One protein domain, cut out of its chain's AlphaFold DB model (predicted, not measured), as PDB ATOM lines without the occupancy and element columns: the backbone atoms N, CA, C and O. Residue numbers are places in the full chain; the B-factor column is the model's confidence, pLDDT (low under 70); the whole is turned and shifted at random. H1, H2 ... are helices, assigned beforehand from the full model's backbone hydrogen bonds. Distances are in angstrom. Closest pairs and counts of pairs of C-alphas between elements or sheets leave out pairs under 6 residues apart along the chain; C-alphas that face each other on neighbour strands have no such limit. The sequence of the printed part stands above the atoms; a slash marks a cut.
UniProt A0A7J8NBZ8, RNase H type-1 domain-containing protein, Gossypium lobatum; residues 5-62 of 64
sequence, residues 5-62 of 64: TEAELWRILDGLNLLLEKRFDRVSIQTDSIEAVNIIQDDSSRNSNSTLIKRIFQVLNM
ATOM      1  N   THR A   5      15.446  32.664  -5.371       90.06
ATOM      2  CA  THR A   5      16.395  33.248  -4.418       90.06
ATOM      3  C   THR A   5      16.142  32.805  -2.975       90.06
ATOM      4  O   THR A   5      17.086  32.551  -2.236       90.06
ATOM      5  N   GLU A   6      14.884  32.683  -2.544       92.81
ATOM      6  CA  GLU A   6      14.566  32.263  -1.173       92.81
ATOM      7  C   GLU A   6      14.974  30.807  -0.935       92.81
ATOM      8  O   GLU A   6      15.575  30.493   0.092       92.81
ATOM      9  N   ALA A   7      14.708  29.929  -1.907       94.25
ATOM     10  CA  ALA A   7      15.145  28.537  -1.851       94.25
ATOM     11  C   ALA A   7      16.678  28.429  -1.778       94.25
ATOM     12  O   ALA A   7      17.201  27.633  -0.998       94.25
ATOM     13  N   GLU A   8      17.400  29.255  -2.535       95.94
ATOM     14  CA  GLU A   8      18.862  29.269  -2.504       95.94
ATOM     15  C   GLU A   8      19.414  29.770  -1.160       95.94
ATOM     16  O   GLU A   8      20.327  29.166  -0.600       95.94
ATOM     17  N   LEU A   9      18.811  30.806  -0.568       95.38
ATOM     18  CA  LEU A   9      19.185  31.279   0.770       95.38
ATOM     19  C   LEU A   9      18.946  30.216   1.855       95.38
ATOM     20  O   LEU A   9      19.775  30.070   2.755       95.38
ATOM     21  N   TRP A  10      17.861  29.440   1.763       96.94
ATOM     22  CA  TRP A  10      17.638  28.295   2.653       96.94
ATOM     23  C   TRP A  10      18.727  27.232   2.500       96.94
ATOM     24  O   TRP A  10      19.295  26.802   3.501       96.94
ATOM     25  N   ARG A  11      19.093  26.875   1.261       96.19
ATOM     26  CA  ARG A  11      20.190  25.926   0.996       96.19
ATOM     27  C   ARG A  11      21.519  26.400   1.586       96.19
ATOM     28  O   ARG A  11      22.255  25.595   2.153       96.19
ATOM     29  N   ILE A  12      21.814  27.696   1.482       96.44
ATOM     30  CA  ILE A  12      23.016  28.297   2.073       96.44
ATOM     31  C   ILE A  12      22.980  28.189   3.600       96.44
ATOM     32  O   ILE A  12      23.968  27.765   4.201       96.44
ATOM     33  N   LEU A  13      21.855  28.529   4.237       96.50
ATOM     34  CA  LEU A  13      21.715  28.430   5.691       96.50
ATOM     35  C   LEU A  13      21.889  26.987   6.188       96.50
ATOM     36  O   LEU A  13      22.601  26.762   7.168       96.50
ATOM     37  N   ASP A  14      21.277  26.018   5.510       96.25
ATOM     38  CA  ASP A  14      21.407  24.601   5.855       96.25
ATOM     39  C   ASP A  14      22.864  24.134   5.749       96.25
ATOM     40  O   ASP A  14      23.389  23.516   6.679       96.25
ATOM     41  N   GLY A  15      23.559  24.505   4.668       95.12
ATOM     42  CA  GLY A  15      24.987  24.231   4.503       95.12
ATOM     43  C   GLY A  15      25.842  24.844   5.616       95.12
ATOM     44  O   GLY A  15      26.705  24.169   6.176       95.12
ATOM     45  N   LEU A  16      25.577  26.097   5.994       95.12
ATOM     46  CA  LEU A  16      26.290  26.764   7.084       95.12
ATOM     47  C   LEU A  16      26.074  26.070   8.435       95.12
ATOM     48  O   LEU A  16      27.038  25.880   9.172       95.12
ATOM     49  N   ASN A  17      24.845  25.653   8.756       93.69
ATOM     50  CA  ASN A  17      24.559  24.940  10.005       93.69
ATOM     51  C   ASN A  17      25.318  23.605  10.085       93.69
ATOM     52  O   ASN A  17      25.889  23.294  11.130       93.69
ATOM     53  N   LEU A  18      25.400  22.857   8.979       92.94
ATOM     54  CA  LEU A  18      26.180  21.615   8.912       92.94
ATOM     55  C   LEU A  18      27.677  21.853   9.153       92.94
ATOM     56  O   LEU A  18      28.343  21.051   9.809       92.94
ATOM     57  N   LEU A  19      28.220  22.953   8.624       92.12
ATOM     58  CA  LEU A  19      29.631  23.307   8.790       92.12
ATOM     59  C   LEU A  19      29.940  23.849  10.191       92.12
ATOM     60  O   LEU A  19      31.039  23.624  10.703       92.12
ATOM     61  N   LEU A  20      28.978  24.511  10.836       88.44
ATOM     62  CA  LEU A  20      29.128  25.053  12.186       88.44
ATOM     63  C   LEU A  20      29.418  23.943  13.208       88.44
ATOM     64  O   LEU A  20      30.293  24.089  14.062       88.44
ATOM     65  N   GLU A  21      28.749  22.795  13.075       84.38
ATOM     66  CA  GLU A  21      28.981  21.617  13.923       84.38
ATOM     67  C   GLU A  21      30.411  21.069  13.811       84.38
ATOM     68  O   GLU A  21      30.926  20.449  14.743       84.38
ATOM     69  N   LYS A  22      31.072  21.308  12.676       85.62
ATOM     70  CA  LYS A  22      32.419  20.812  12.382       85.62
ATOM     71  C   LYS A  22      33.532  21.764  12.828       85.62
ATOM     72  O   LYS A  22      34.695  21.387  12.724       85.62
ATOM     73  N   ARG A  23      33.193  22.948  13.364       83.38
ATOM     74  CA  ARG A  23      34.139  23.966  13.868       83.38
ATOM     75  C   ARG A  23      35.216  24.370  12.852       83.38
ATOM     76  O   ARG A  23      36.381  24.514  13.210       83.38
ATOM     77  N   PHE A  24      34.834  24.538  11.588       86.12
ATOM     78  CA  PHE A  24      35.722  25.165  10.611       86.12
ATOM     79  C   PHE A  24      35.956  26.633  10.980       86.12
ATOM     80  O   PHE A  24      35.021  27.310  11.395       86.12
ATOM     81  N   ASP A  25      37.180  27.128  10.800       84.94
ATOM     82  CA  ASP A  25      37.475  28.547  11.034       84.94
ATOM     83  C   ASP A  25      36.889  29.412   9.911       84.94
ATOM     84  O   ASP A  25      36.237  30.417  10.166       84.94
ATOM     85  N   ARG A  26      37.032  28.963   8.657       87.06
ATOM     86  CA  ARG A  26      36.601  29.698   7.460       87.06
ATOM     87  C   ARG A  26      35.677  28.867   6.588       87.06
ATOM     88  O   ARG A  26      35.888  27.669   6.414       87.06
ATOM     89  N   VAL A  27      34.708  29.536   5.969       90.50
ATOM     90  CA  VAL A  27      33.780  28.938   5.003       90.50
ATOM     91  C   VAL A  27      33.792  29.750   3.712       90.50
ATOM     92  O   VAL A  27      33.816  30.977   3.737       90.50
ATOM     93  N   SER A  28      33.769  29.052   2.576       92.44
ATOM     94  CA  SER A  28      33.543  29.642   1.256       92.44
ATOM     95  C   SER A  28      32.176  29.185   0.755       92.44
ATOM     96  O   SER A  28      31.939  27.987   0.619       92.44
ATOM     97  N   ILE A  29      31.274  30.137   0.514       93.25
ATOM     98  CA  ILE A  29      29.963  29.874  -0.087       93.25
ATOM     99  C   ILE A  29      30.106  30.014  -1.603       93.25
ATOM    100  O   ILE A  29      30.611  31.027  -2.083       93.25
ATOM    101  N   GLN A  30      29.646  29.009  -2.346       94.94
ATOM    102  CA  GLN A  30      29.589  29.025  -3.808       94.94
ATOM    103  C   GLN A  30      28.139  28.823  -4.241       94.94
ATOM    104  O   GLN A  30      27.493  27.871  -3.808       94.94
ATOM    105  N   THR A  31      27.635  29.727  -5.074       94.44
ATOM    106  CA  THR A  31      26.274  29.694  -5.616       94.44
ATOM    107  C   THR A  31      26.285  30.311  -7.012       94.44
ATOM    108  O   THR A  31      27.111  31.179  -7.302       94.44
ATOM    109  N   ASP A  32      25.394  29.846  -7.877       93.94
ATOM    110  CA  ASP A  32      25.146  30.399  -9.208       93.94
ATOM    111  C   ASP A  32      24.030  31.464  -9.209       93.94
ATOM    112  O   ASP A  32      23.800  32.116 -10.228       93.94
ATOM    113  N   SER A  33      23.375  31.708  -8.065       94.62
ATOM    114  CA  SER A  33      22.403  32.794  -7.912       94.62
ATOM    115  C   SER A  33      23.105  34.124  -7.651       94.62
ATOM    116  O   SER A  33      23.597  34.399  -6.553       94.62
ATOM    117  N   ILE A  34      23.078  35.003  -8.655       93.75
ATOM    118  CA  ILE A  34      23.589  36.370  -8.518       93.75
ATOM    119  C   ILE A  34      22.828  37.164  -7.445       93.75
ATOM    120  O   ILE A  34      23.430  37.978  -6.747       93.75
ATOM    121  N   GLU A  35      21.526  36.910  -7.253       93.06
ATOM    122  CA  GLU A  35      20.768  37.575  -6.189       93.06
ATOM    123  C   GLU A  35      21.242  37.141  -4.801       93.06
ATOM    124  O   GLU A  35      21.398  37.989  -3.924       93.06
ATOM    125  N   ALA A  36      21.516  35.847  -4.597       93.88
ATOM    126  CA  ALA A  36      22.048  35.353  -3.331       93.88
ATOM    127  C   ALA A  36      23.440  35.939  -3.039       93.88
ATOM    128  O   ALA A  36      23.700  36.343  -1.905       93.88
ATOM    129  N   VAL A  37      24.302  36.058  -4.059       93.81
ATOM    130  CA  VAL A  37      25.607  36.733  -3.936       93.81
ATOM    131  C   VAL A  37      25.428  38.180  -3.487       93.81
ATOM    132  O   VAL A  37      26.040  38.585  -2.500       93.81
ATOM    133  N   ASN A  38      24.559  38.938  -4.160       92.75
ATOM    134  CA  ASN A  38      24.310  40.340  -3.825       92.75
ATOM    135  C   ASN A  38      23.778  40.491  -2.396       92.75
ATOM    136  O   ASN A  38      24.249  41.347  -1.659       92.75
ATOM    137  N   ILE A  39      22.847  39.629  -1.979       92.56
ATOM    138  CA  ILE A  39      22.313  39.641  -0.613       92.56
ATOM    139  C   ILE A  39      23.411  39.341   0.409       92.56
ATOM    140  O   ILE A  39      23.446  39.979   1.445       92.56
ATOM    141  N   ILE A  40      24.305  38.387   0.162       91.06
ATOM    142  CA  ILE A  40      25.319  37.998   1.156       91.06
ATOM    143  C   ILE A  40      26.476  39.006   1.228       91.06
ATOM    144  O   ILE A  40      27.048  39.196   2.300       91.06
ATOM    145  N   GLN A  41      26.832  39.640   0.107       90.19
ATOM    146  CA  GLN A  41      27.940  40.600   0.043       90.19
ATOM    147  C   GLN A  41      27.542  42.032   0.417       90.19
ATOM    148  O   GLN A  41      28.404  42.809   0.819       90.19
ATOM    149  N   ASP A  42      26.269  42.399   0.282       87.00
ATOM    150  CA  ASP A  42      25.798  43.738   0.620       87.00
ATOM    151  C   ASP A  42      25.662  43.901   2.139       87.00
ATOM    152  O   ASP A  42      24.761  43.338   2.757       87.00
ATOM    153  N   ASP A  43      26.512  44.719   2.759       75.56
ATOM    154  CA  ASP A  43      26.453  44.996   4.200       75.56
ATOM    155  C   ASP A  43      25.122  45.621   4.649       75.56
ATOM    156  O   ASP A  43      24.727  45.462   5.810       75.56
ATOM    157  N   SER A  44      24.381  46.285   3.754       78.56
ATOM    158  CA  SER A  44      23.063  46.843   4.071       78.56
ATOM    159  C   SER A  44      22.023  45.752   4.357       78.56
ATOM    160  O   SER A  44      21.119  45.934   5.183       78.56
ATOM    161  N   SER A  45      22.201  44.570   3.764       79.25
ATOM    162  CA  SER A  45      21.324  43.415   3.948       79.25
ATOM    163  C   SER A  45      21.400  42.824   5.363       79.25
ATOM    164  O   SER A  45      20.463  42.148   5.795       79.25
ATOM    165  N   ARG A  46      22.448  43.138   6.143       75.62
ATOM    166  CA  ARG A  46      22.547  42.765   7.566       75.62
ATOM    167  C   ARG A  46      21.398  43.353   8.391       75.62
ATOM    168  O   ARG A  46      20.985  42.756   9.384       75.62
ATOM    169  N   ASN A  47      20.842  44.481   7.942       77.50
ATOM    170  CA  ASN A  47      19.677  45.139   8.534       77.50
ATOM    171  C   ASN A  47      18.355  44.770   7.831       77.50
ATOM    172  O   ASN A  47      17.323  45.379   8.115       77.50
ATOM    173  N   SER A  48      18.360  43.783   6.928       81.94
ATOM    174  CA  SER A  48      17.164  43.300   6.228       81.94
ATOM    175  C   SER A  48      16.072  42.888   7.210       81.94
ATOM    176  O   SER A  48      16.355  42.241   8.210       81.94
ATOM    177  N   ASN A  49      14.802  43.167   6.905       87.38
ATOM    178  CA  ASN A  49      13.670  42.683   7.705       87.38
ATOM    179  C   ASN A  49      13.420  41.169   7.565       87.38
ATOM    180  O   ASN A  49      12.591  40.620   8.290       87.38
ATOM    181  N   SER A  50      14.138  40.480   6.674       91.75
ATOM    182  CA  SER A  50      14.037  39.029   6.509       91.75
ATOM    183  C   SER A  50      14.742  38.280   7.641       91.75
ATOM    184  O   SER A  50      15.958  38.386   7.824       91.75
ATOM    185  N   THR A  51      13.987  37.456   8.372       93.50
ATOM    186  CA  THR A  51      14.525  36.558   9.407       93.50
ATOM    187  C   THR A  51      15.561  35.584   8.841       93.50
ATOM    188  O   THR A  51      16.560  35.315   9.506       93.50
ATOM    189  N   LEU A  52      15.365  35.097   7.609       94.75
ATOM    190  CA  LEU A  52      16.295  34.182   6.939       94.75
ATOM    191  C   LEU A  52      17.659  34.843   6.707       94.75
ATOM    192  O   LEU A  52      18.684  34.302   7.113       94.75
ATOM    193  N   ILE A  53      17.663  36.051   6.136       94.31
ATOM    194  CA  ILE A  53      18.896  36.807   5.870       94.31
ATOM    195  C   ILE A  53      19.621  37.116   7.185       94.31
ATOM    196  O   ILE A  53      20.810  36.828   7.315       94.31
ATOM    197  N   LYS A  54      18.898  37.601   8.208       93.12
ATOM    198  CA  LYS A  54      19.473  37.821   9.546       93.12
ATOM    199  C   LYS A  54      20.131  36.561  10.100       93.12
ATOM    200  O   LYS A  54      21.214  36.640  10.678       93.12
ATOM    201  N   ARG A  55      19.492  35.400   9.936       94.50
ATOM    202  CA  ARG A  55      20.019  34.134  10.450       94.50
ATOM    203  C   ARG A  55      21.293  33.707   9.727       94.50
ATOM    204  O   ARG A  55      22.234  33.297  10.399       94.50
ATOM    205  N   ILE A  56      21.356  33.864   8.404       94.88
ATOM    206  CA  ILE A  56      22.571  33.605   7.616       94.88
ATOM    207  C   ILE A  56      23.735  34.452   8.142       94.88
ATOM    208  O   ILE A  56      24.784  33.902   8.472       94.88
ATOM    209  N   PHE A  57      23.542  35.763   8.325       93.19
ATOM    210  CA  PHE A  57      24.599  36.637   8.851       93.19
ATOM    211  C   PHE A  57      25.016  36.304  10.286       93.19
ATOM    212  O   PHE A  57      26.199  36.378  10.610       93.19
ATOM    213  N   GLN A  58      24.071  35.921  11.150       91.88
ATOM    214  CA  GLN A  58      24.394  35.469  12.506       91.88
ATOM    215  C   GLN A  58      25.318  34.255  12.488       91.88
ATOM    216  O   GLN A  58      26.295  34.240  13.226       91.88
ATOM    217  N   VAL A  59      25.015  33.262  11.649       93.06
ATOM    218  CA  VAL A  59      25.819  32.042  11.535       93.06
ATOM    219  C   VAL A  59      27.171  32.344  10.885       93.06
ATOM    220  O   VAL A  59      28.191  31.873  11.374       93.06
ATOM    221  N   LEU A  60      27.215  33.200   9.858       91.50
ATOM    222  CA  LEU A  60      28.470  33.664   9.254       91.50
ATOM    223  C   LEU A  60      29.408  34.319  10.273       91.50
ATOM    224  O   LEU A  60      30.591  34.008  10.284       91.50
ATOM    225  N   ASN A  61      28.880  35.150  11.179       90.06
ATOM    226  CA  ASN A  61      29.668  35.783  12.243       90.06
ATOM    227  C   ASN A  61      30.215  34.787  13.291       90.06
ATOM    228  O   ASN A  61      30.984  35.188  14.165       90.06
ATOM    229  N   MET A  62      29.798  33.514  13.262       90.44
ATOM    230  CA  MET A  62      30.348  32.465  14.130       90.44
ATOM    231  C   MET A  62      31.601  31.804  13.537       90.44
ATOM    232  O   MET A  62      32.365  31.199  14.289       90.44
TER     233      MET A  62
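Overview. This is residues 5 to 62 of the 64 residues of the protein "RNase H type-1 domain-containing protein" of Gossypium lobatum (UniProt A0A7J8NBZ8). Two helices, the long H1 and the shorter H4, pack side by side and run the same way, while H2 stands steeply tilted at the first end of H1 and the very short H3 packs on H4. From the last end of H1 a long stretch with no named element, residues 21 to 33, folds back to the region of H1's first residues, where H2 begins. The printed part has 58 residues with four named helices, in the order H1, H2, H3, H4, and no named strand; the class is all helix. The whole is compact, with a radius of gyration of the C-alphas of 10.8 A, and rounded, with spans of 28 by 23 by 16 A.

Arrangement. H1, residues 5 to 20, touches H2, residues 34 to 41, with its residues 5 to 9 alone. The closest C-alphas of the two are those of Thr 5 and Ala 36, 6.1 A apart. Their lines stand at a steep tilt of 47 degrees, and they run the same way. H1 also touches H4, residues 51 to 60, with 12 pairs of C-alphas within 8 A; the closest are those of Leu 13 and Ile 56, 5.6 A apart. H1 and H4 run the same way at a shallow tilt of 34 degrees, only just short of steep. H3, residues 43 to 47, touches H4, and their closest C-alphas are those of Arg 46 and Lys 54, at 6.1 A. H2 and H3 are close but not clearly touching, with the closest C-alphas, those of Ile 39 and Ser 45, 6.0 A apart. H2 and H4 are also close but not clearly touching: their closest C-alphas, those of Ile 40 and Phe 57, are 7.8 A apart, and their lines stand at a steep tilt of 59 degrees. H1 and H3 are apart. In H1, H2 and H4 every O i to N i+4 pair is within hydrogen-bond range; in H3 0 of 1 is, while 2 of its 2 O i to N i+3 pairs are.

Along the chain. H1 begins at C-alpha 5, at (16.395, 33.248, -4.418), and ends at C-alpha 20, at (29.128, 25.053, 12.186), 22.5 A away. H2 measures 10.5 A from C-alpha 34, at (23.589, 36.370, -8.518), to C-alpha 41. H3 measures 8.0 A from C-alpha 43 to C-alpha 47. H4 measures 14.2 A from C-alpha 51 to C-alpha 60, which lies at (28.470, 33.664, 9.254).

Size, cuts and confidence. The two C-alphas farthest apart are those of Lys 22 and Asn 49, at 29.2 A. The printed part, residues 5 to 62, has no cut. The link from H1 to H2, 13 residues, is long; the links from H2 to H3 and from H3 to H4 are tight. The mean pLDDT of the printed part is 90.8, that of H3 is 77, and no printed residue is under 70.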